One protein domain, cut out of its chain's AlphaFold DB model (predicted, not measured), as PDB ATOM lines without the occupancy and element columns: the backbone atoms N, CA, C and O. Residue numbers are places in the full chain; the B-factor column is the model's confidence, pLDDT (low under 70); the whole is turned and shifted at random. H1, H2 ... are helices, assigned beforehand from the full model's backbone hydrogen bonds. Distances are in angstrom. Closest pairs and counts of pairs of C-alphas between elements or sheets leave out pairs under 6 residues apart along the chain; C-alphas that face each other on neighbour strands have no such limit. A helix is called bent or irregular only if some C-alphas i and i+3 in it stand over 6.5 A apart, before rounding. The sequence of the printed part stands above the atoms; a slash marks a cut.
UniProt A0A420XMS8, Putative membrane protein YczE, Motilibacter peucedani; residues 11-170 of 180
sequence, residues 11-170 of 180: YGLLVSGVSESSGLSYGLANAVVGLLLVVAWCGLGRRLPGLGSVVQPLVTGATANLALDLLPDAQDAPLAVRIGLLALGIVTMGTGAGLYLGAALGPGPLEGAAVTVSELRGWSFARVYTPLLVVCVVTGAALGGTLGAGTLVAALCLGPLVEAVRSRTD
ATOM      1  N   TYR A  11     175.823 188.813 157.664       91.25
ATOM      2  CA  TYR A  11     175.665 188.106 156.398       91.25
ATOM      3  C   TYR A  11     174.237 187.564 156.272       91.25
ATOM      4  O   TYR A  11     173.591 187.760 155.243       91.25
ATOM      5  N   GLY A  12     173.694 187.001 157.353       89.62
ATOM      6  CA  GLY A  12     172.291 186.618 157.438       89.62
ATOM      7  C   GLY A  12     171.329 187.786 157.201       89.62
ATOM      8  O   GLY A  12     170.300 187.587 156.559       89.62
ATOM      9  N   LEU A  13     171.669 189.007 157.640       92.62
ATOM     10  CA  LEU A  13     170.864 190.207 157.378       92.62
ATOM     11  C   LEU A  13     170.839 190.541 155.881       92.62
ATOM     12  O   LEU A  13     169.762 190.773 155.337       92.62
ATOM     13  N   LEU A  14     171.992 190.502 155.205       93.94
ATOM     14  CA  LEU A  14     172.064 190.663 153.750       93.94
ATOM     15  C   LEU A  14     171.202 189.622 153.028       93.94
ATOM     16  O   LEU A  14     170.388 189.984 152.180       93.94
ATOM     17  N   VAL A  15     171.349 188.346 153.389       92.06
ATOM     18  CA  VAL A  15     170.572 187.249 152.796       92.06
ATOM     19  C   VAL A  15     169.075 187.440 153.035       92.06
ATOM     20  O   VAL A  15     168.294 187.294 152.096       92.06
ATOM     21  N   SER A  16     168.670 187.811 154.253       90.81
ATOM     22  CA  SER A  16     167.264 188.081 154.567       90.81
ATOM     23  C   SER A  16     166.718 189.255 153.754       90.81
ATOM     24  O   SER A  16     165.668 189.117 153.149       90.81
ATOM     25  N   GLY A  17     167.460 190.361 153.620       92.19
ATOM     26  CA  GLY A  17     167.034 191.487 152.786       92.19
ATOM     27  C   GLY A  17     166.893 191.106 151.311       92.19
ATOM     28  O   GLY A  17     165.929 191.488 150.653       92.19
ATOM     29  N   VAL A  18     167.805 190.289 150.775       93.31
ATOM     30  CA  VAL A  18     167.661 189.750 149.410       93.31
ATOM     31  C   VAL A  18     166.416 188.868 149.301       93.31
ATOM     32  O   VAL A  18     165.672 189.001 148.334       93.31
ATOM     33  N   SER A  19     166.163 188.001 150.281       91.38
ATOM     34  CA  SER A  19     164.971 187.144 150.333       91.38
ATOM     35  C   SER A  19     163.681 187.977 150.303       91.38
ATOM     36  O   SER A  19     162.855 187.768 149.419       91.38
ATOM     37  N   GLU A  20     163.569 188.985 151.173       89.88
ATOM     38  CA  GLU A  20     162.403 189.877 151.261       89.88
ATOM     39  C   GLU A  20     162.197 190.705 149.982       89.88
ATOM     40  O   GLU A  20     161.086 190.805 149.467       89.88
ATOM     41  N   SER A  21     163.270 191.269 149.420       93.62
ATOM     42  CA  SER A  21     163.181 192.128 148.226       93.62
ATOM     43  C   SER A  21     162.927 191.375 146.918       93.62
ATOM     44  O   SER A  21     162.382 191.954 145.979       93.62
ATOM     45  N   SER A  22     163.324 190.103 146.827       92.62
ATOM     46  CA  SER A  22     163.196 189.292 145.606       92.62
ATOM     47  C   SER A  22     162.066 188.260 145.648       92.62
ATOM     48  O   SER A  22     161.713 187.711 144.605       92.62
ATOM     49  N   GLY A  23     161.517 187.966 146.832       89.19
ATOM     50  CA  GLY A  23     160.541 186.893 147.044       89.19
ATOM     51  C   GLY A  23     161.135 185.478 146.991       89.19
ATOM     52  O   GLY A  23     160.392 184.497 146.996       89.19
ATOM     53  N   LEU A  24     162.465 185.343 146.916       89.94
ATOM     54  CA  LEU A  24     163.143 184.047 146.994       89.94
ATOM     55  C   LEU A  24     163.095 183.507 148.426       89.94
ATOM     56  O   LEU A  24     163.116 184.275 149.385       89.94
ATOM     57  N   SER A  25     163.121 182.181 148.588       87.25
ATOM     58  CA  SER A  25     163.312 181.579 149.913       87.25
ATOM     59  C   SER A  25     164.689 181.936 150.484       87.25
ATOM     60  O   SER A  25     165.655 182.086 149.732       87.25
ATOM     61  N   TYR A  26     164.806 182.011 151.814       86.94
ATOM     62  CA  TYR A  26     166.063 182.355 152.491       86.94
ATOM     63  C   TYR A  26     167.237 181.477 152.032       86.94
ATOM     64  O   TYR A  26     168.316 181.975 151.719       86.94
ATOM     65  N   GLY A  27     167.016 180.161 151.921       84.31
ATOM     66  CA  GLY A  27     168.035 179.223 151.448       84.31
ATOM     67  C   GLY A  27     168.501 179.495 150.014       84.31
ATOM     68  O   GLY A  27     169.697 179.411 149.731       84.31
ATOM     69  N   LEU A  28     167.586 179.869 149.112       87.56
ATOM     70  CA  LEU A  28     167.932 180.208 147.730       87.56
ATOM     71  C   LEU A  28     168.634 181.568 147.644       87.56
ATOM     72  O   LEU A  28     169.646 181.683 146.953       87.56
ATOM     73  N   ALA A  29     168.164 182.567 148.394       90.69
ATOM     74  CA  ALA A  29     168.843 183.853 148.526       90.69
ATOM     75  C   ALA A  29     170.282 183.668 149.041       90.69
ATOM     76  O   ALA A  29     171.219 184.235 148.481       90.69
ATOM     77  N   ASN A  30     170.479 182.800 150.039       89.44
ATOM     78  CA  ASN A  30     171.797 182.469 150.575       89.44
ATOM     79  C   ASN A  30     172.712 181.842 149.514       89.44
ATOM     80  O   ASN A  30     173.876 182.221 149.399       89.44
ATOM     81  N   ALA A  31     172.187 180.899 148.727       88.25
ATOM     82  CA  ALA A  31     172.942 180.255 147.658       88.25
ATOM     83  C   ALA A  31     173.359 181.258 146.571       88.25
ATOM     84  O   ALA A  31     174.510 181.247 146.139       88.25
ATOM     85  N   VAL A  32     172.452 182.152 146.163       91.12
ATOM     86  CA  VAL A  32     172.724 183.181 145.147       91.12
ATOM     87  C   VAL A  32     173.760 184.187 145.644       91.12
ATOM     88  O   VAL A  32     174.767 184.403 144.972       91.12
ATOM     89  N   VAL A  33     173.555 184.772 146.828       92.88
ATOM     90  CA  VAL A  33     174.500 185.736 147.421       92.88
ATOM     91  C   VAL A  33     175.867 185.086 147.631       92.88
ATOM     92  O   VAL A  33     176.889 185.664 147.257       92.88
ATOM     93  N   GLY A  34     175.886 183.864 148.166       89.81
ATOM     94  CA  GLY A  34     177.107 183.100 148.375       89.81
ATOM     95  C   GLY A  34     177.863 182.853 147.071       89.81
ATOM     96  O   GLY A  34     179.057 183.137 146.990       89.81
ATOM     97  N   LEU A  35     177.171 182.403 146.021       90.19
ATOM     98  CA  LEU A  35     177.771 182.175 144.706       90.19
ATOM     99  C   LEU A  35     178.357 183.462 144.113       90.19
ATOM    100  O   LEU A  35     179.484 183.443 143.622       90.19
ATOM    101  N   LEU A  36     177.624 184.577 144.177       92.00
ATOM    102  CA  LEU A  36     178.089 185.866 143.656       92.00
ATOM    103  C   LEU A  36     179.362 186.337 144.362       92.00
ATOM    104  O   LEU A  36     180.311 186.757 143.697       92.00
ATOM    105  N   LEU A  37     179.406 186.232 145.692       91.50
ATOM    106  CA  LEU A  37     180.600 186.572 146.461       91.50
ATOM    107  C   LEU A  37     181.771 185.664 146.091       91.50
ATOM    108  O   LEU A  37     182.850 186.178 145.805       91.50
ATOM    109  N   VAL A  38     181.546 184.345 146.025       89.75
ATOM    110  CA  VAL A  38     182.568 183.367 145.623       89.75
ATOM    111  C   VAL A  38     183.153 183.697 144.261       89.75
ATOM    112  O   VAL A  38     184.371 183.802 144.131       89.75
ATOM    113  N   VAL A  39     182.308 183.938 143.261       89.44
ATOM    114  CA  VAL A  39     182.756 184.319 141.917       89.44
ATOM    115  C   VAL A  39     183.562 185.620 141.953       89.44
ATOM    116  O   VAL A  39     184.632 185.690 141.345       89.44
ATOM    117  N   ALA A  40     183.091 186.632 142.688       89.38
ATOM    118  CA  ALA A  40     183.751 187.930 142.773       89.38
ATOM    119  C   ALA A  40     185.167 187.825 143.360       89.38
ATOM    120  O   ALA A  40     186.121 188.339 142.766       89.38
ATOM    121  N   TRP A  41     185.337 187.137 144.492       90.00
ATOM    122  CA  TRP A  41     186.659 187.027 145.107       90.00
ATOM    123  C   TRP A  41     187.561 186.004 144.411       90.00
ATOM    124  O   TRP A  41     188.767 186.236 144.339       90.00
ATOM    125  N   CYS A  42     187.016 184.939 143.809       88.12
ATOM    126  CA  CYS A  42     187.801 184.020 142.974       88.12
ATOM    127  C   CYS A  42     188.404 184.753 141.768       88.12
ATOM    128  O   CYS A  42     189.583 184.568 141.457       88.12
ATOM    129  N   GLY A  43     187.625 185.626 141.118       87.19
ATOM    130  CA  GLY A  43     188.103 186.465 140.020       87.19
ATOM    131  C   GLY A  43     189.179 187.460 140.459       87.19
ATOM    132  O   GLY A  43     190.184 187.624 139.768       87.19
ATOM    133  N   LEU A  44     189.002 188.081 141.630       87.81
ATOM    134  CA  LEU A  44     189.941 189.068 142.169       87.81
ATOM    135  C   LEU A  44     191.273 188.442 142.620       87.81
ATOM    136  O   LEU A  44     192.338 188.981 142.329       87.81
ATOM    137  N   GLY A  45     191.216 187.310 143.324       82.06
ATOM    138  CA  GLY A  45     192.390 186.617 143.866       82.06
ATOM    139  C   GLY A  45     193.055 185.639 142.897       82.06
ATOM    140  O   GLY A  45     194.184 185.225 143.142       82.06
ATOM    141  N   ARG A  46     192.372 185.268 141.802       78.81
ATOM    142  CA  ARG A  46     192.772 184.212 140.850       78.81
ATOM    143  C   ARG A  46     193.005 182.856 141.531       78.81
ATOM    144  O   ARG A  46     193.990 182.177 141.253       78.81
ATOM    145  N   ARG A  47     192.102 182.463 142.435       74.44
ATOM    146  CA  ARG A  47     192.164 181.191 143.178       74.44
ATOM    147  C   ARG A  47     190.833 180.453 143.108       74.44
ATOM    148  O   ARG A  47     189.796 181.072 142.891       74.44
ATOM    149  N   LEU A  48     190.884 179.133 143.274       77.56
ATOM    150  CA  LEU A  48     189.697 178.281 143.291       77.56
ATOM    151  C   LEU A  48     189.050 178.263 144.683       77.56
ATOM    152  O   LEU A  48     189.767 178.338 145.687       77.56
ATOM    153  N   PRO A  49     187.716 178.126 144.754       80.88
ATOM    154  CA  PRO A  49     187.021 177.966 146.017       80.88
ATOM    155  C   PRO A  49     187.424 176.665 146.710       80.88
ATOM    156  O   PRO A  49     187.530 175.615 146.076       80.88
ATOM    157  N   GLY A  50     187.648 176.742 148.021       79.69
ATOM    158  CA  GLY A  50     187.883 175.564 148.852       79.69
ATOM    159  C   GLY A  50     186.572 174.897 149.265       79.69
ATOM    160  O   GLY A  50     185.484 175.420 149.014       79.69
ATOM    161  N   LEU A  51     186.663 173.754 149.949       77.31
ATOM    162  CA  LEU A  51     185.482 173.022 150.424       77.31
ATOM    163  C   LEU A  51     184.585 173.894 151.311       77.31
ATOM    164  O   LEU A  51     183.363 173.851 151.173       77.31
ATOM    165  N   GLY A  52     185.172 174.740 152.160       72.69
ATOM    166  CA  GLY A  52     184.428 175.661 153.015       72.69
ATOM    167  C   GLY A  52     183.558 176.654 152.241       72.69
ATOM    168  O   GLY A  52     182.450 176.933 152.684       72.69
ATOM    169  N   SER A  53     183.958 177.089 151.040       77.69
ATOM    170  CA  SER A  53     183.172 178.020 150.210       77.69
ATOM    171  C   SER A  53     181.841 177.431 149.729       77.69
ATOM    172  O   SER A  53     180.922 178.178 149.405       77.69
ATOM    173  N   VAL A  54     181.735 176.099 149.684       77.38
ATOM    174  CA  VAL A  54     180.533 175.370 149.252       77.38
ATOM    175  C   VAL A  54     179.797 174.779 150.452       77.38
ATOM    176  O   VAL A  54     178.588 174.951 150.593       77.38
ATOM    177  N   VAL A  55     180.522 174.108 151.349       76.94
ATOM    178  CA  VAL A  55     179.938 173.405 152.497       76.94
ATOM    179  C   VAL A  55     179.336 174.389 153.497       76.94
ATOM    180  O   VAL A  55     178.226 174.157 153.973       76.94
ATOM    181  N   GLN A  56     180.017 175.501 153.791       82.38
ATOM    182  CA  GLN A  56     179.547 176.467 154.786       82.38
ATOM    183  C   GLN A  56     178.166 177.044 154.443       82.38
ATOM    184  O   GLN A  56     177.275 176.914 155.289       82.38
ATOM    185  N   PRO A  57     177.917 177.631 153.254       71.44
ATOM    186  CA  PRO A  57     176.605 178.195 152.951       71.44
ATOM    187  C   PRO A  57     175.510 177.125 152.872       71.44
ATOM    188  O   PRO A  57     174.399 177.384 153.331       71.44
ATOM    189  N   LEU A  58     175.808 175.918 152.373       74.31
ATOM    190  CA  LEU A  58     174.833 174.821 152.316       74.31
ATOM    191  C   LEU A  58     174.410 174.353 153.712       74.31
ATOM    192  O   LEU A  58     173.218 174.304 154.011       74.31
ATOM    193  N   VAL A  59     175.378 174.058 154.585       76.12
ATOM    194  CA  VAL A  59     175.111 173.610 155.960       76.12
ATOM    195  C   VAL A  59     174.426 174.712 156.760       76.12
ATOM    196  O   VAL A  59     173.462 174.442 157.473       76.12
ATOM    197  N   THR A  60     174.881 175.960 156.616       73.19
ATOM    198  CA  THR A  60     174.297 177.107 157.325       73.19
ATOM    199  C   THR A  60     172.860 177.350 156.874       73.19
ATOM    200  O   THR A  60     171.982 177.480 157.718       73.19
ATOM    201  N   GLY A  61     172.593 177.343 155.563       70.88
ATOM    202  CA  GLY A  61     171.245 177.516 155.022       70.88
ATOM    203  C   GLY A  61     170.290 176.393 155.434       70.88
ATOM    204  O   GLY A  61     169.176 176.669 155.873       70.88
ATOM    205  N   ALA A  62     170.735 175.134 155.364       72.75
ATOM    206  CA  ALA A  62     169.933 173.987 155.790       72.75
ATOM    207  C   ALA A  62     169.627 174.026 157.295       72.75
ATOM    208  O   ALA A  62     168.491 173.800 157.706       72.75
ATOM    209  N   THR A  63     170.628 174.365 158.112       74.31
ATOM    210  CA  THR A  63     170.479 174.473 159.568       74.31
ATOM    211  C   THR A  63     169.591 175.657 159.949       74.31
ATOM    212  O   THR A  63     168.801 175.544 160.881       74.31
ATOM    213  N   ALA A  64     169.676 176.776 159.223       73.12
ATOM    214  CA  ALA A  64     168.805 177.931 159.419       73.12
ATOM    215  C   ALA A  64     167.341 177.591 159.117       73.12
ATOM    216  O   ALA A  64     166.490 177.863 159.957       73.12
ATOM    217  N   ASN A  65     167.055 176.939 157.982       75.19
ATOM    218  CA  ASN A  65     165.696 176.489 157.658       75.19
ATOM    219  C   ASN A  65     165.162 175.529 158.729       75.19
ATOM    220  O   ASN A  65     164.085 175.747 159.265       75.19
ATOM    221  N   LEU A  66     165.958 174.526 159.112       75.19
ATOM    222  CA  LEU A  66     165.562 173.570 160.144       75.19
ATOM    223  C   LEU A  66     165.294 174.252 161.492       75.19
ATOM    224  O   LEU A  66     164.370 173.876 162.204       75.19
ATOM    225  N   ALA A  67     166.099 175.253 161.853       73.25
ATOM    226  CA  ALA A  67     165.890 176.020 163.071       73.25
ATOM    227  C   ALA A  67     164.611 176.864 163.003       73.25
ATOM    228  O   ALA A  67     163.893 176.923 163.993       73.25
ATOM    229  N   LEU A  68     164.313 177.486 161.861       71.25
ATOM    230  CA  LEU A  68     163.066 178.230 161.663       71.25
ATOM    231  C   LEU A  68     161.834 177.313 161.715       71.25
ATOM    232  O   LEU A  68     160.801 177.733 162.227       71.25
ATOM    233  N   ASP A  69     161.960 176.068 161.248       75.38
ATOM    234  CA  ASP A  69     160.863 175.095 161.235       75.38
ATOM    235  C   ASP A  69     160.646 174.402 162.596       75.38
ATOM    236  O   ASP A  69     159.512 174.086 162.954       75.38
ATOM    237  N   LEU A  70     161.721 174.115 163.346       74.75
ATOM    238  CA  LEU A  70     161.665 173.276 164.554       74.75
ATOM    239  C   LEU A  70     161.772 174.032 165.878       74.75
ATOM    240  O   LEU A  70     161.281 173.526 166.891       74.75
ATOM    241  N   LEU A  71     162.477 175.169 165.929       71.31
ATOM    242  CA  LEU A  71     162.642 175.873 167.199       71.31
ATOM    243  C   LEU A  71     161.419 176.753 167.459       71.31
ATOM    244  O   LEU A  71     161.068 177.570 166.607       71.31
ATOM    245  N   PRO A  72     160.810 176.652 168.656       68.69
ATOM    246  CA  PRO A  72     159.798 177.609 169.057       68.69
ATOM    247  C   PRO A  72     160.407 179.008 169.060       68.69
ATOM    248  O   PRO A  72     161.579 179.205 169.407       68.69
ATOM    249  N   ASP A  73     159.593 179.975 168.660       70.38
ATOM    250  CA  ASP A  73     160.011 181.361 168.621       70.38
ATOM    251  C   ASP A  73     160.439 181.812 170.025       70.38
ATOM    252  O   ASP A  73     159.723 181.643 171.013       70.38
ATOM    253  N   ALA A  74     161.648 182.364 170.124       68.56
ATOM    254  CA  ALA A  74     162.203 182.812 171.393       68.56
ATOM    255  C   ALA A  74     161.713 184.222 171.765       68.56
ATOM    256  O   ALA A  74     162.214 184.802 172.733       68.56
ATOM    257  N   GLN A  75     160.762 184.783 171.009       68.75
ATOM    258  CA  GLN A  75     160.172 186.097 171.254       68.75
ATOM    259  C   GLN A  75     159.621 186.258 172.678       68.75
ATOM    260  O   GLN A  75     159.879 187.289 173.307       68.75
ATOM    261  N   ASP A  76     158.976 185.213 173.207       74.69
ATOM    262  CA  ASP A  76     158.328 185.217 174.524       74.69
ATOM    263  C   ASP A  76     159.303 184.955 175.683       74.69
ATOM    264  O   ASP A  76     158.946 185.068 176.858       74.69
ATOM    265  N   ALA A  77     160.560 184.614 175.383       79.06
ATOM    266  CA  ALA A  77     161.566 184.399 176.410       79.06
ATOM    267  C   ALA A  77     161.974 185.731 177.080       79.06
ATOM    268  O   ALA A  77     162.043 186.773 176.414       79.06
ATOM    269  N   PRO A  78     162.341 185.717 178.378       87.06
ATOM    270  CA  PRO A  78     162.842 186.904 179.062       87.06
ATOM    271  C   PRO A  78     164.016 187.544 178.313       87.06
ATOM    272  O   PRO A  78     164.897 186.846 177.804       87.06
ATOM    273  N   LEU A  79     164.082 188.879 178.303       81.75
ATOM    274  CA  LEU A  79     165.112 189.630 177.573       81.75
ATOM    275  C   LEU A  79     166.542 189.161 177.903       81.75
ATOM    276  O   LEU A  79     167.370 189.031 177.006       81.75
ATOM    277  N   ALA A  80     166.816 188.841 179.171       84.75
ATOM    278  CA  ALA A  80     168.113 188.320 179.605       84.75
ATOM    279  C   ALA A  80     168.488 186.993 178.914       84.75
ATOM    280  O   ALA A  80     169.634 186.811 178.507       84.75
ATOM    281  N   VAL A  81     167.519 186.092 178.722       83.44
ATOM    282  CA  VAL A  81     167.720 184.816 178.016       83.44
ATOM    283  C   VAL A  81     168.018 185.075 176.541       83.44
ATOM    284  O   VAL A  81     168.966 184.514 175.997       83.44
ATOM    285  N   ARG A  82     167.269 185.982 175.905       80.75
ATOM    286  CA  ARG A  82     167.479 186.365 174.498       80.75
ATOM    287  C   ARG A  82     168.867 186.973 174.273       80.75
ATOM    288  O   ARG A  82     169.535 186.610 173.308       80.75
ATOM    289  N   ILE A  83     169.334 187.830 175.186       81.56
ATOM    290  CA  ILE A  83     170.697 188.389 175.163       81.56
ATOM    291  C   ILE A  83     171.747 187.284 175.338       81.56
ATOM    292  O   ILE A  83     172.732 187.263 174.602       81.56
ATOM    293  N   GLY A  84     171.539 186.343 176.265       83.44
ATOM    294  CA  GLY A  84     172.443 185.205 176.462       83.44
ATOM    295  C   GLY A  84     172.563 184.321 175.216       83.44
ATOM    296  O   GLY A  84     173.671 183.997 174.791       83.44
ATOM    297  N   LEU A  85     171.434 183.998 174.577       82.81
ATOM    298  CA  LEU A  85     171.393 183.232 173.325       82.81
ATOM    299  C   LEU A  85     172.059 183.980 172.163       82.81
ATOM    300  O   LEU A  85     172.730 183.364 171.333       82.81
ATOM    301  N   LEU A  86     171.891 185.303 172.100       82.19
ATOM    302  CA  LEU A  86     172.588 186.152 171.141       82.19
ATOM    303  C   LEU A  86     174.108 186.087 171.379       82.19
ATOM    304  O   LEU A  86     174.857 185.732 170.474       82.19
ATOM    305  N   ALA A  87     174.576 186.354 172.598       82.19
ATOM    306  CA  ALA A  87     176.002 186.320 172.920       82.19
ATOM    307  C   ALA A  87     176.635 184.950 172.607       82.19
ATOM    308  O   ALA A  87     177.675 184.887 171.948       82.19
ATOM    309  N   LEU A  88     175.967 183.857 172.995       85.31
ATOM    310  CA  LEU A  88     176.398 182.495 172.684       85.31
ATOM    311  C   LEU A  88     176.480 182.252 171.170       85.31
ATOM    312  O   LEU A  88     177.438 181.640 170.699       85.31
ATOM    313  N   GLY A  89     175.515 182.769 170.406       82.19
ATOM    314  CA  GLY A  89     175.516 182.708 168.946       82.19
ATOM    315  C   GLY A  89     176.735 183.390 168.321       82.19
ATOM    316  O   GLY A  89     177.417 182.766 167.515       82.19
ATOM    317  N   ILE A  90     177.059 184.625 168.729       84.50
ATOM    318  CA  ILE A  90     178.219 185.379 168.207       84.50
ATOM    319  C   ILE A  90     179.512 184.618 168.490       84.50
ATOM    320  O   ILE A  90     180.337 184.454 167.590       84.50
ATOM    321  N   VAL A  91     179.683 184.152 169.730       85.00
ATOM    322  CA  VAL A  91     180.892 183.429 170.138       85.00
ATOM    323  C   VAL A  91     181.017 182.136 169.343       85.00
ATOM    324  O   VAL A  91     182.054 181.900 168.734       85.00
ATOM    325  N   THR A  92     179.951 181.339 169.267       83.94
ATOM    326  CA  THR A  92     179.961 180.065 168.535       83.94
ATOM    327  C   THR A  92     180.248 180.273 167.049       83.94
ATOM    328  O   THR A  92     181.091 179.571 166.491       83.94
ATOM    329  N   MET A  93     179.605 181.260 166.413       84.00
ATOM    330  CA  MET A  93     179.830 181.573 165.000       84.00
ATOM    331  C   MET A  93     181.270 182.001 164.740       84.00
ATOM    332  O   MET A  93     181.925 181.425 163.874       84.00
ATOM    333  N   GLY A  94     181.788 182.976 165.488       82.06
ATOM    334  CA  GLY A  94     183.140 183.456 165.231       82.06
ATOM    335  C   GLY A  94     184.219 182.438 165.622       82.06
ATOM    336  O   GLY A  94     185.241 182.357 164.945       82.06
ATOM    337  N   THR A  95     183.998 181.607 166.649       83.69
ATOM    338  CA  THR A  95     184.912 180.503 166.982       83.69
ATOM    339  C   THR A  95     184.905 179.429 165.903       83.69
ATOM    340  O   THR A  95     185.977 179.029 165.455       83.69
ATOM    341  N   GLY A  96     183.729 179.002 165.434       82.12
ATOM    342  CA  GLY A  96     183.623 178.059 164.320       82.12
ATOM    343  C   GLY A  96     184.306 178.593 163.062       82.12
ATOM    344  O   GLY A  96     185.101 177.880 162.449       82.12
ATOM    345  N   ALA A  97     184.068 179.868 162.738       82.94
ATOM    346  CA  ALA A  97     184.689 180.532 161.603       82.94
ATOM    347  C   ALA A  97     186.216 180.613 161.713       82.94
ATOM    348  O   ALA A  97     186.924 180.230 160.784       82.94
ATOM    349  N   GLY A  98     186.740 181.029 162.866       81.94
ATOM    350  CA  GLY A  98     188.181 181.057 163.105       81.94
ATOM    351  C   GLY A  98     188.833 179.673 163.019       81.94
ATOM    352  O   GLY A  98     189.895 179.549 162.413       81.94
ATOM    353  N   LEU A  99     188.184 178.636 163.562       84.50
ATOM    354  CA  LEU A  99     188.689 177.259 163.542       84.50
ATOM    355  C   LEU A  99     188.774 176.691 162.124       84.50
ATOM    356  O   LEU A  99     189.819 176.163 161.751       84.50
ATOM    357  N   TYR A 100     187.705 176.790 161.323       83.94
ATOM    358  CA  TYR A 100     187.720 176.202 159.977       83.94
ATOM    359  C   TYR A 100     188.667 176.965 159.038       83.94
ATOM    360  O   TYR A 100     189.320 176.348 158.192       83.94
ATOM    361  N   LEU A 101     188.771 178.291 159.206       83.31
ATOM    362  CA  LEU A 101     189.736 179.112 158.476       83.31
ATOM    363  C   LEU A 101     191.174 178.756 158.868       83.31
ATOM    364  O   LEU A 101     192.010 178.594 157.982       83.31
ATOM    365  N   GLY A 102     191.455 178.588 160.164       79.81
ATOM    366  CA  GLY A 102     192.771 178.165 160.660       79.81
ATOM    367  C   GLY A 102     193.150 176.742 160.236       79.81
ATOM    368  O   GLY A 102     194.318 176.459 159.995       79.81
ATOM    369  N   ALA A 103     192.161 175.862 160.054       80.75
ATOM    370  CA  ALA A 103     192.343 174.505 159.532       80.75
ATOM    371  C   ALA A 103     192.498 174.434 157.996       80.75
ATOM    372  O   ALA A 103     192.503 173.339 157.437       80.75
ATOM    373  N   ALA A 104     192.593 175.576 157.304       78.69
ATOM    374  CA  ALA A 104     192.760 175.671 155.852       78.69
ATOM    375  C   ALA A 104     191.683 174.933 155.023       78.69
ATOM    376  O   ALA A 104     191.926 174.535 153.885       78.69
ATOM    377  N   LEU A 105     190.454 174.806 155.547       76.94
ATOM    378  CA  LEU A 105     189.333 174.163 154.835       76.94
ATOM    379  C   LEU A 105     188.776 175.010 153.674       76.94
ATOM    380  O   LEU A 105     187.892 174.573 152.934       76.94
ATOM    381  N   GLY A 106     189.324 176.211 153.487       79.25
ATOM    382  CA  GLY A 106     188.882 177.202 152.518       79.25
ATOM    383  C   GLY A 106     187.825 178.135 153.111       79.25
ATOM    384  O   GLY A 106     186.980 177.682 153.879       79.25
ATOM    385  N   PRO A 107     187.857 179.435 152.782       83.12
ATOM    386  CA  PRO A 107     186.968 180.421 153.380       83.12
ATOM    387  C   PRO A 107     185.527 180.313 152.860       83.12
ATOM    388  O   PRO A 107     185.307 179.960 151.700       83.12
ATOM    389  N   GLY A 108     184.547 180.654 153.701       84.88
ATOM    390  CA  GLY A 108     183.158 180.874 153.286       84.88
ATOM    391  C   GLY A 108     183.017 182.042 152.292       84.88
ATOM    392  O   GLY A 108     184.007 182.703 151.961       84.88
ATOM    393  N   PRO A 109     181.813 182.323 151.761       86.19
ATOM    394  CA  PRO A 109     181.624 183.315 150.706       86.19
ATOM    395  C   PRO A 109     182.094 184.723 151.081       86.19
ATOM    396  O   PRO A 109     182.830 185.347 150.315       86.19
ATOM    397  N   LEU A 110     181.703 185.220 152.260       91.00
ATOM    398  CA  LEU A 110     182.087 186.556 152.717       91.00
ATOM    399  C   LEU A 110     183.520 186.569 153.258       91.00
ATOM    400  O   LEU A 110     184.280 187.504 152.998       91.00
ATOM    401  N   GLU A 111     183.913 185.522 153.982       90.62
ATOM    402  CA  GLU A 111     185.272 185.377 154.494       90.62
ATOM    403  C   GLU A 111     186.286 185.296 153.354       90.62
ATOM    404  O   GLU A 111     187.376 185.839 153.483       90.62
ATOM    405  N   GLY A 112     185.931 184.695 152.215       89.12
ATOM    406  CA  GLY A 112     186.814 184.560 151.058       89.12
ATOM    407  C   GLY A 112     187.132 185.903 150.421       89.12
ATOM    408  O   GLY A 112     188.286 186.158 150.067       89.12
ATOM    409  N   ALA A 113     186.153 186.809 150.384       90.56
ATOM    410  CA  ALA A 113     186.384 188.192 149.989       90.56
ATOM    411  C   ALA A 113     187.353 188.889 150.955       90.56
ATOM    412  O   ALA A 113     188.292 189.555 150.513       90.56
ATOM    413  N   ALA A 114     187.179 188.690 152.264       92.94
ATOM    414  CA  ALA A 114     188.060 189.290 153.259       92.94
ATOM    415  C   ALA A 114     189.481 188.720 153.247       92.94
ATOM    416  O   ALA A 114     190.428 189.498 153.294       92.94
ATOM    417  N   VAL A 115     189.642 187.397 153.134       91.12
ATOM    418  CA  VAL A 115     190.947 186.733 152.986       91.12
ATOM    419  C   VAL A 115     191.646 187.248 151.731       91.12
ATOM    420  O   VAL A 115     192.777 187.718 151.817       91.12
ATOM    421  N   THR A 116     190.955 187.258 150.589       91.56
ATOM    422  CA  THR A 116     191.529 187.713 149.312       91.56
ATOM    423  C   THR A 116     192.016 189.160 149.399       91.56
ATOM    424  O   THR A 116     193.145 189.466 149.027       91.56
ATOM    425  N   VAL A 117     191.193 190.072 149.925       91.88
ATOM    426  CA  VAL A 117     191.575 191.486 150.056       91.88
ATOM    427  C   VAL A 117     192.665 191.680 151.116       91.88
ATOM    428  O   VAL A 117     193.561 192.499 150.916       91.88
ATOM    429  N   SER A 118     192.627 190.927 152.217       92.31
ATOM    430  CA  SER A 118     193.656 190.938 153.264       92.31
ATOM    431  C   SER A 118     195.026 190.562 152.700       92.31
ATOM    432  O   SER A 118     195.980 191.316 152.895       92.31
ATOM    433  N   GLU A 119     195.106 189.483 151.917       90.44
ATOM    434  CA  GLU A 119     196.337 189.043 151.251       90.44
ATOM    435  C   GLU A 119     196.835 190.064 150.218       90.44
ATOM    436  O   GLU A 119     198.009 190.424 150.222       90.44
ATOM    437  N   LEU A 120     195.945 190.581 149.361       91.19
ATOM    438  CA  LEU A 120     196.315 191.541 148.313       91.19
ATOM    439  C   LEU A 120     196.792 192.891 148.868       91.19
ATOM    440  O   LEU A 120     197.554 193.597 148.208       91.19
ATOM    441  N   ARG A 121     196.310 193.292 150.051       91.94
ATOM    442  CA  ARG A 121     196.593 194.606 150.656       91.94
ATOM    443  C   ARG A 121     197.575 194.545 151.824       91.94
ATOM    444  O   ARG A 121     197.969 195.602 152.315       91.94
ATOM    445  N   GLY A 122     197.937 193.351 152.293       90.81
ATOM    446  CA  GLY A 122     198.734 193.160 153.508       90.81
ATOM    447  C   GLY A 122     198.041 193.682 154.774       90.81
ATOM    448  O   GLY A 122     198.700 194.134 155.708       90.81
ATOM    449  N   TRP A 123     196.706 193.710 154.792       93.62
ATOM    450  CA  TRP A 123     195.920 194.175 155.939       93.62
ATOM    451  C   TRP A 123     195.506 193.003 156.821       93.62
ATOM    452  O   TRP A 123     195.367 191.888 156.330       93.62
ATOM    453  N   SER A 124     195.262 193.249 158.110       92.81
ATOM    454  CA  SER A 124     194.730 192.208 158.993       92.81
ATOM    455  C   SER A 124     193.324 191.777 158.566       92.81
ATOM    456  O   SER A 124     192.577 192.561 157.968       92.81
ATOM    457  N   PHE A 125     192.950 190.535 158.882       91.44
ATOM    458  CA  PHE A 125     191.654 189.983 158.489       91.44
ATOM    459  C   PHE A 125     190.495 190.816 159.054       91.44
ATOM    460  O   PHE A 125     189.621 191.221 158.292       91.44
ATOM    461  N   ALA A 126     190.505 191.162 160.346       92.31
ATOM    462  CA  ALA A 126     189.446 191.957 160.969       92.31
ATOM    463  C   ALA A 126     189.343 193.362 160.362       92.31
ATOM    464  O   ALA A 126     188.234 193.865 160.184       92.31
ATOM    465  N   ARG A 127     190.472 193.981 159.978       94.25
ATOM    466  CA  ARG A 127     190.471 195.300 159.322       94.25
ATOM    467  C   ARG A 127     189.700 195.281 158.000       94.25
ATOM    468  O   ARG A 127     189.133 196.303 157.630       94.25
ATOM    469  N   VAL A 128     189.674 194.150 157.299       94.50
ATOM    470  CA  VAL A 128     188.938 193.979 156.037       94.50
ATOM    471  C   VAL A 128     187.525 193.448 156.280       94.50
ATOM    472  O   VAL A 128     186.561 193.948 155.700       94.50
ATOM    473  N   TYR A 129     187.392 192.446 157.144       94.31
ATOM    474  CA  TYR A 129     186.143 191.730 157.362       94.31
ATOM    475  C   TYR A 129     185.103 192.583 158.092       94.31
ATOM    476  O   TYR A 129     183.944 192.582 157.693       94.31
ATOM    477  N   THR A 130     185.491 193.383 159.094       93.56
ATOM    478  CA  THR A 130     184.537 194.237 159.824       93.56
ATOM    479  C   THR A 130     183.839 195.257 158.907       93.56
ATOM    480  O   THR A 130     182.609 195.310 158.927       93.56
ATOM    481  N   PRO A 131     184.538 196.024 158.044       94.38
ATOM    482  CA  PRO A 131     183.873 196.874 157.055       94.38
ATOM    483  C   PRO A 131     182.964 196.108 156.087       94.38
ATOM    484  O   PRO A 131     181.886 196.599 155.767       94.38
ATOM    485  N   LEU A 132     183.357 194.908 155.644       94.56
ATOM    486  CA  LEU A 132     182.506 194.073 154.788       94.56
ATOM    487  C   LEU A 132     181.217 193.656 155.506       94.56
ATOM    488  O   LEU A 132     180.145 193.742 154.913       94.56
ATOM    489  N   LEU A 133     181.293 193.290 156.789       94.50
ATOM    490  CA  LEU A 133     180.110 193.025 157.610       94.50
ATOM    491  C   LEU A 133     179.213 194.264 157.700       94.50
ATOM    492  O   LEU A 133     178.002 194.143 157.549       94.50
ATOM    493  N   VAL A 134     179.786 195.458 157.887       94.62
ATOM    494  CA  VAL A 134     179.016 196.714 157.896       94.62
ATOM    495  C   VAL A 134     178.328 196.954 156.550       94.62
ATOM    496  O   VAL A 134     177.156 197.324 156.536       94.62
ATOM    497  N   VAL A 135     179.000 196.693 155.424       94.56
ATOM    498  CA  VAL A 135     178.375 196.759 154.093       94.56
ATOM    499  C   VAL A 135     177.206 195.778 153.997       94.56
ATOM    500  O   VAL A 135     176.123 196.184 153.587       94.56
ATOM    501  N   CYS A 136     177.368 194.530 154.451       95.00
ATOM    502  CA  CYS A 136     176.269 193.561 154.502       95.00
ATOM    503  C   CYS A 136     175.087 194.069 155.340       95.00
ATOM    504  O   CYS A 136     173.944 193.936 154.906       95.00
ATOM    505  N   VAL A 137     175.348 194.693 156.496       94.81
ATOM    506  CA  VAL A 137     174.297 195.288 157.335       94.81
ATOM    507  C   VAL A 137     173.552 196.389 156.590       94.81
ATOM    508  O   VAL A 137     172.325 196.367 156.538       94.81
ATOM    509  N   VAL A 138     174.282 197.347 156.013       95.31
ATOM    510  CA  VAL A 138     173.688 198.498 155.319       95.31
ATOM    511  C   VAL A 138     172.870 198.037 154.116       95.31
ATOM    512  O   VAL A 138     171.720 198.444 153.967       95.31
ATOM    513  N   THR A 139     173.429 197.159 153.282       94.50
ATOM    514  CA  THR A 139     172.736 196.633 152.101       94.50
ATOM    515  C   THR A 139     171.535 195.777 152.491       94.50
ATOM    516  O   THR A 139     170.459 195.964 151.935       94.50
ATOM    517  N   GLY A 140     171.673 194.881 153.471       93.81
ATOM    518  CA  GLY A 140     170.572 194.034 153.933       93.81
ATOM    519  C   GLY A 140     169.414 194.836 154.525       93.81
ATOM    520  O   GLY A 140     168.264 194.594 154.169       93.81
ATOM    521  N   ALA A 141     169.711 195.839 155.356       92.44
ATOM    522  CA  ALA A 141     168.697 196.735 155.908       92.44
ATOM    523  C   ALA A 141     168.002 197.562 154.812       92.44
ATOM    524  O   ALA A 141     166.782 197.705 154.833       92.44
ATOM    525  N   ALA A 142     168.754 198.060 153.823       93.25
ATOM    526  CA  ALA A 142     168.188 198.798 152.692       93.25
ATOM    527  C   ALA A 142     167.263 197.936 151.812       93.25
ATOM    528  O   ALA A 142     166.331 198.462 151.211       93.25
ATOM    529  N   LEU A 143     167.501 196.623 151.759       92.19
ATOM    530  CA  LEU A 143     166.667 195.656 151.042       92.19
ATOM    531  C   LEU A 143     165.468 195.145 151.867       92.19
ATOM    532  O   LEU A 143     164.745 194.273 151.400       92.19
ATOM    533  N   GLY A 144     165.241 195.674 153.075       86.31
ATOM    534  CA  GLY A 144     164.102 195.304 153.926       86.31
ATOM    535  C   GLY A 144     164.384 194.194 154.942       86.31
ATOM    536  O   GLY A 144     163.465 193.736 155.615       86.31
ATOM    537  N   GLY A 145     165.643 193.772 155.097       85.94
ATOM    538  CA  GLY A 145     166.036 192.810 156.123       85.94
ATOM    539  C   GLY A 145     165.838 193.353 157.546       85.94
ATOM    540  O   GLY A 145     165.952 194.554 157.803       85.94
ATOM    541  N   THR A 146     165.584 192.457 158.504       81.75
ATOM    542  CA  THR A 146     165.307 192.843 159.899       81.75
ATOM    543  C   THR A 146     166.586 193.240 160.638       81.75
ATOM    544  O   THR A 146     167.313 192.399 161.176       81.75
ATOM    545  N   LEU A 147     166.857 194.544 160.695       87.31
ATOM    546  CA  LEU A 147     167.962 195.103 161.468       87.31
ATOM    547  C   LEU A 147     167.637 195.114 162.968       87.31
ATOM    548  O   LEU A 147     166.642 195.699 163.392       87.31
ATOM    549  N   GLY A 148     168.518 194.532 163.782       86.06
ATOM    550  CA  GLY A 148     168.422 194.591 165.240       86.06
ATOM    551  C   GLY A 148     169.738 194.982 165.911       86.06
ATOM    552  O   GLY A 148     170.813 194.911 165.313       86.06
ATOM    553  N   ALA A 149     169.666 195.383 167.183       84.94
ATOM    554  CA  ALA A 149     170.842 195.785 167.960       84.94
ATOM    555  C   ALA A 149     171.905 194.673 168.036       84.94
ATOM    556  O   ALA A 149     173.102 194.947 167.980       84.94
ATOM    557  N   GLY A 150     171.478 193.410 168.089       83.81
ATOM    558  CA  GLY A 150     172.368 192.256 168.068       83.81
ATOM    559  C   GLY A 150     173.127 192.087 166.754       83.81
ATOM    560  O   GLY A 150     174.268 191.634 166.779       83.81
ATOM    561  N   THR A 151     172.563 192.531 165.628       87.38
ATOM    562  CA  THR A 151     173.258 192.548 164.331       87.38
ATOM    563  C   THR A 151     174.416 193.534 164.320       87.38
ATOM    564  O   THR A 151     175.493 193.216 163.822       87.38
ATOM    565  N   LEU A 152     174.222 194.715 164.913       89.00
ATOM    566  CA  LEU A 152     175.281 195.720 165.029       89.00
ATOM    567  C   LEU A 152     176.412 195.224 165.932       89.00
ATOM    568  O   LEU A 152     177.583 195.337 165.575       89.00
ATOM    569  N   VAL A 153     176.063 194.610 167.066       89.25
ATOM    570  CA  VAL A 153     177.047 193.975 167.954       89.25
ATOM    571  C   VAL A 153     177.799 192.868 167.211       89.25
ATOM    572  O   VAL A 153     179.026 192.836 167.244       89.25
ATOM    573  N   ALA A 154     177.096 192.007 166.472       87.62
ATOM    574  CA  ALA A 154     177.721 190.952 165.682       87.62
ATOM    575  C   ALA A 154     178.672 191.509 164.606       87.62
ATOM    576  O   ALA A 154     179.787 191.008 164.475       87.62
ATOM    577  N   ALA A 155     178.290 192.574 163.892       90.25
ATOM    578  CA  ALA A 155     179.138 193.218 162.885       90.25
ATOM    579  C   ALA A 155     180.474 193.711 163.453       90.25
ATOM    580  O   ALA A 155     181.511 193.579 162.804       90.25
ATOM    581  N   LEU A 156     180.458 194.244 164.675       91.00
ATOM    582  CA  LEU A 156     181.653 194.770 165.329       91.00
ATOM    583  C   LEU A 156     182.494 193.673 165.997       91.00
ATOM    584  O   LEU A 156     183.720 193.771 166.011       91.00
ATOM    585  N   CYS A 157     181.858 192.631 166.538       89.50
ATOM    586  CA  CYS A 157     182.540 191.587 167.303       89.50
ATOM    587  C   CYS A 157     183.087 190.439 166.446       89.50
ATOM    588  O   CYS A 157     184.133 189.886 166.788       89.50
ATOM    589  N   LEU A 158     182.409 190.061 165.355       89.06
ATOM    590  CA  LEU A 158     182.766 188.859 164.595       89.06
ATOM    591  C   LEU A 158     184.161 188.952 163.969       89.06
ATOM    592  O   LEU A 158     184.932 188.011 164.103       89.06
ATOM    593  N   GLY A 159     184.531 190.077 163.349       89.75
ATOM    594  CA  GLY A 159     185.861 190.225 162.739       89.75
ATOM    595  C   GLY A 159     187.024 190.017 163.710       89.75
ATOM    596  O   GLY A 159     187.839 189.121 163.472       89.75
ATOM    597  N   PRO A 160     187.094 190.768 164.823       91.44
ATOM    598  CA  PRO A 160     188.113 190.558 165.845       91.44
ATOM    599  C   PRO A 160     188.095 189.145 166.442       91.44
ATOM    600  O   PRO A 160     189.156 188.579 166.689       91.44
ATOM    601  N   LEU A 161     186.910 188.558 166.658       89.75
ATOM    602  CA  LEU A 161     186.787 187.232 167.266       89.75
ATOM    603  C   LEU A 161     187.292 186.123 166.331       89.75
ATOM    604  O   LEU A 161     188.042 185.252 166.770       89.75
ATOM    605  N   VAL A 162     186.949 186.194 165.043       89.38
ATOM    606  CA  VAL A 162     187.446 185.263 164.019       89.38
ATOM    607  C   VAL A 162     188.962 185.362 163.895       89.38
ATOM    608  O   VAL A 162     189.641 184.338 163.909       89.38
ATOM    609  N   GLU A 163     189.516 186.577 163.832       90.62
ATOM    610  CA  GLU A 163     190.968 186.773 163.758       90.62
ATOM    611  C   GLU A 163     191.687 186.249 165.014       90.62
ATOM    612  O   GLU A 163     192.708 185.566 164.909       90.62
ATOM    613  N   ALA A 164     191.137 186.507 166.203       90.38
ATOM    614  CA  ALA A 164     191.707 186.049 167.468       90.38
ATOM    615  C   ALA A 164     191.722 184.519 167.601       90.38
ATOM    616  O   ALA A 164     192.651 183.968 168.187       90.38
ATOM    617  N   VAL A 165     190.708 183.828 167.075       88.69
ATOM    618  CA  VAL A 165     190.674 182.360 167.067       88.69
ATOM    619  C   VAL A 165     191.602 181.817 165.988       88.69
ATOM    620  O   VAL A 165     192.463 180.999 166.304       88.69
ATOM    621  N   ARG A 166     191.503 182.335 164.756       84.81
ATOM    622  CA  ARG A 166     192.326 181.906 163.616       84.81
ATOM    623  C   ARG A 166     193.818 181.997 163.930       84.81
ATOM    624  O   ARG A 166     194.536 181.024 163.747       84.81
ATOM    625  N   SER A 167     194.269 183.121 164.487       86.19
ATOM    626  CA  SER A 167     195.680 183.338 164.856       86.19
ATOM    627  C   SER A 167     196.222 182.356 165.903       86.19
ATOM    628  O   SER A 167     197.434 182.188 166.004       86.19
ATOM    629  N   ARG A 168     195.355 181.691 166.679       83.69
ATOM    630  CA  ARG A 168     195.742 180.648 167.648       83.69
ATOM    631  C   ARG A 168     195.730 179.245 167.052       83.69
ATOM    632  O   ARG A 168     196.357 178.348 167.606       83.69
ATOM    633  N   THR A 169     194.974 179.051 165.979       76.25
ATOM    634  CA  THR A 169     194.758 177.756 165.324       76.25
ATOM    635  C   THR A 169     195.482 177.635 163.995       76.25
ATOM    636  O   THR A 169     195.408 176.570 163.393       76.25
ATOM    637  N   ASP A 170     196.173 178.690 163.548       66.31
ATOM    638  CA  ASP A 170     197.151 178.645 162.463       66.31
ATOM    639  C   ASP A 170     198.237 177.623 162.857       66.31
ATOM    640  O   ASP A 170     199.265 177.935 163.461       66.31
TER     641      ASP A 170
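This is residues 11 to 170 of the 180 residues of the protein "Putative membrane protein YczE" of Motilibacter peucedani (UniProt A0A420XMS8). The longest helix, H4, and the bent helix H7 lie on one side of a rough ring of helices, H6 and the hairpin of H2 and H3 continue it, and it is not closed between H3 and H4. The shorter H1 and H5 sit between H2 and H6, beginning near each other in the middle and running out toward opposite ends; residues 66 to 73 and 75 to 81 stick out at one end. The printed part has 160 residues with seven named helices, H1 to H7 in chain order, and no named strand, so its class is all helix. It is compact, with a radius of gyration of the C-alphas of 15.5 A and spans of 46 by 35 by 26 A.

Find C-alpha 79 at (165.112, 189.630, 177.573); from there H4 runs 34.4 A to C-alpha 102 at (192.771, 178.165, 160.660). Look back to C-alpha 11 at (175.665, 188.106, 156.398) for H1, residues 11 to 22, 16.5 A. H2, residues 26 to 45, spans 28.0 A, and H3, residues 51 to 70, 27.7 A. H5 is residues 109 to 121, 18.7 A, and H6 residues 125 to 142, 25.7 A. H7, residues 149 to 169, was assigned as one helix by its hydrogen bonds but is bent: C-alphas 156 and 159 are 6.7 A apart. Its arms, H7a at 149 to 156 and H7b at 159 to 169, stand at 51 degrees, a steep tilt.

Start at H4: its residues 91 to 102 alone touch H7b, closest at the C-alphas of Gly 98 and Arg 166, 4.3 A. H6 touches H7a, and they form a helical hairpin; their closest C-alphas are Leu 133 and Ala 155, 5.4 A. H1 touches H6 at a shallow tilt of 27 degrees, the same way; the closest C-alphas are Leu 14 and Gly 140, 3.7 A. H2, H3 and H5 make an up and down bundle, each running against the one before it. H2 touches H5, closest at the C-alphas of Trp 41 and Ala 113, 5.0 A. The helical hairpin of H2 and H3 has Gly 27 and Gly 61 as its closest C-alphas, 5.1 A. H3 and H5 only just touch, with 3 pairs of C-alphas within 8 A, closest at Ser 53 and Pro 109, 5.5 A. H3 and H4 are close but not clearly touching, with the C-alphas of Gly 52 and Tyr 100 7.7 A apart. Every O i to N i+4 pair is within hydrogen-bond range in H1, H2, H4 and H7a; the figures are 15 of 16 in H3, 8 of 9 in H5, 13 of 14 in H6 and 6 of 7 in H7b.

The two C-alphas farthest apart are those of Arg 46 and Pro 78, 48.6 A. The printed part has no cut and no long link. Look for pLDDT under 70 at residues 72, 74 to 75 and 170; the mean of the printed part is 85.5.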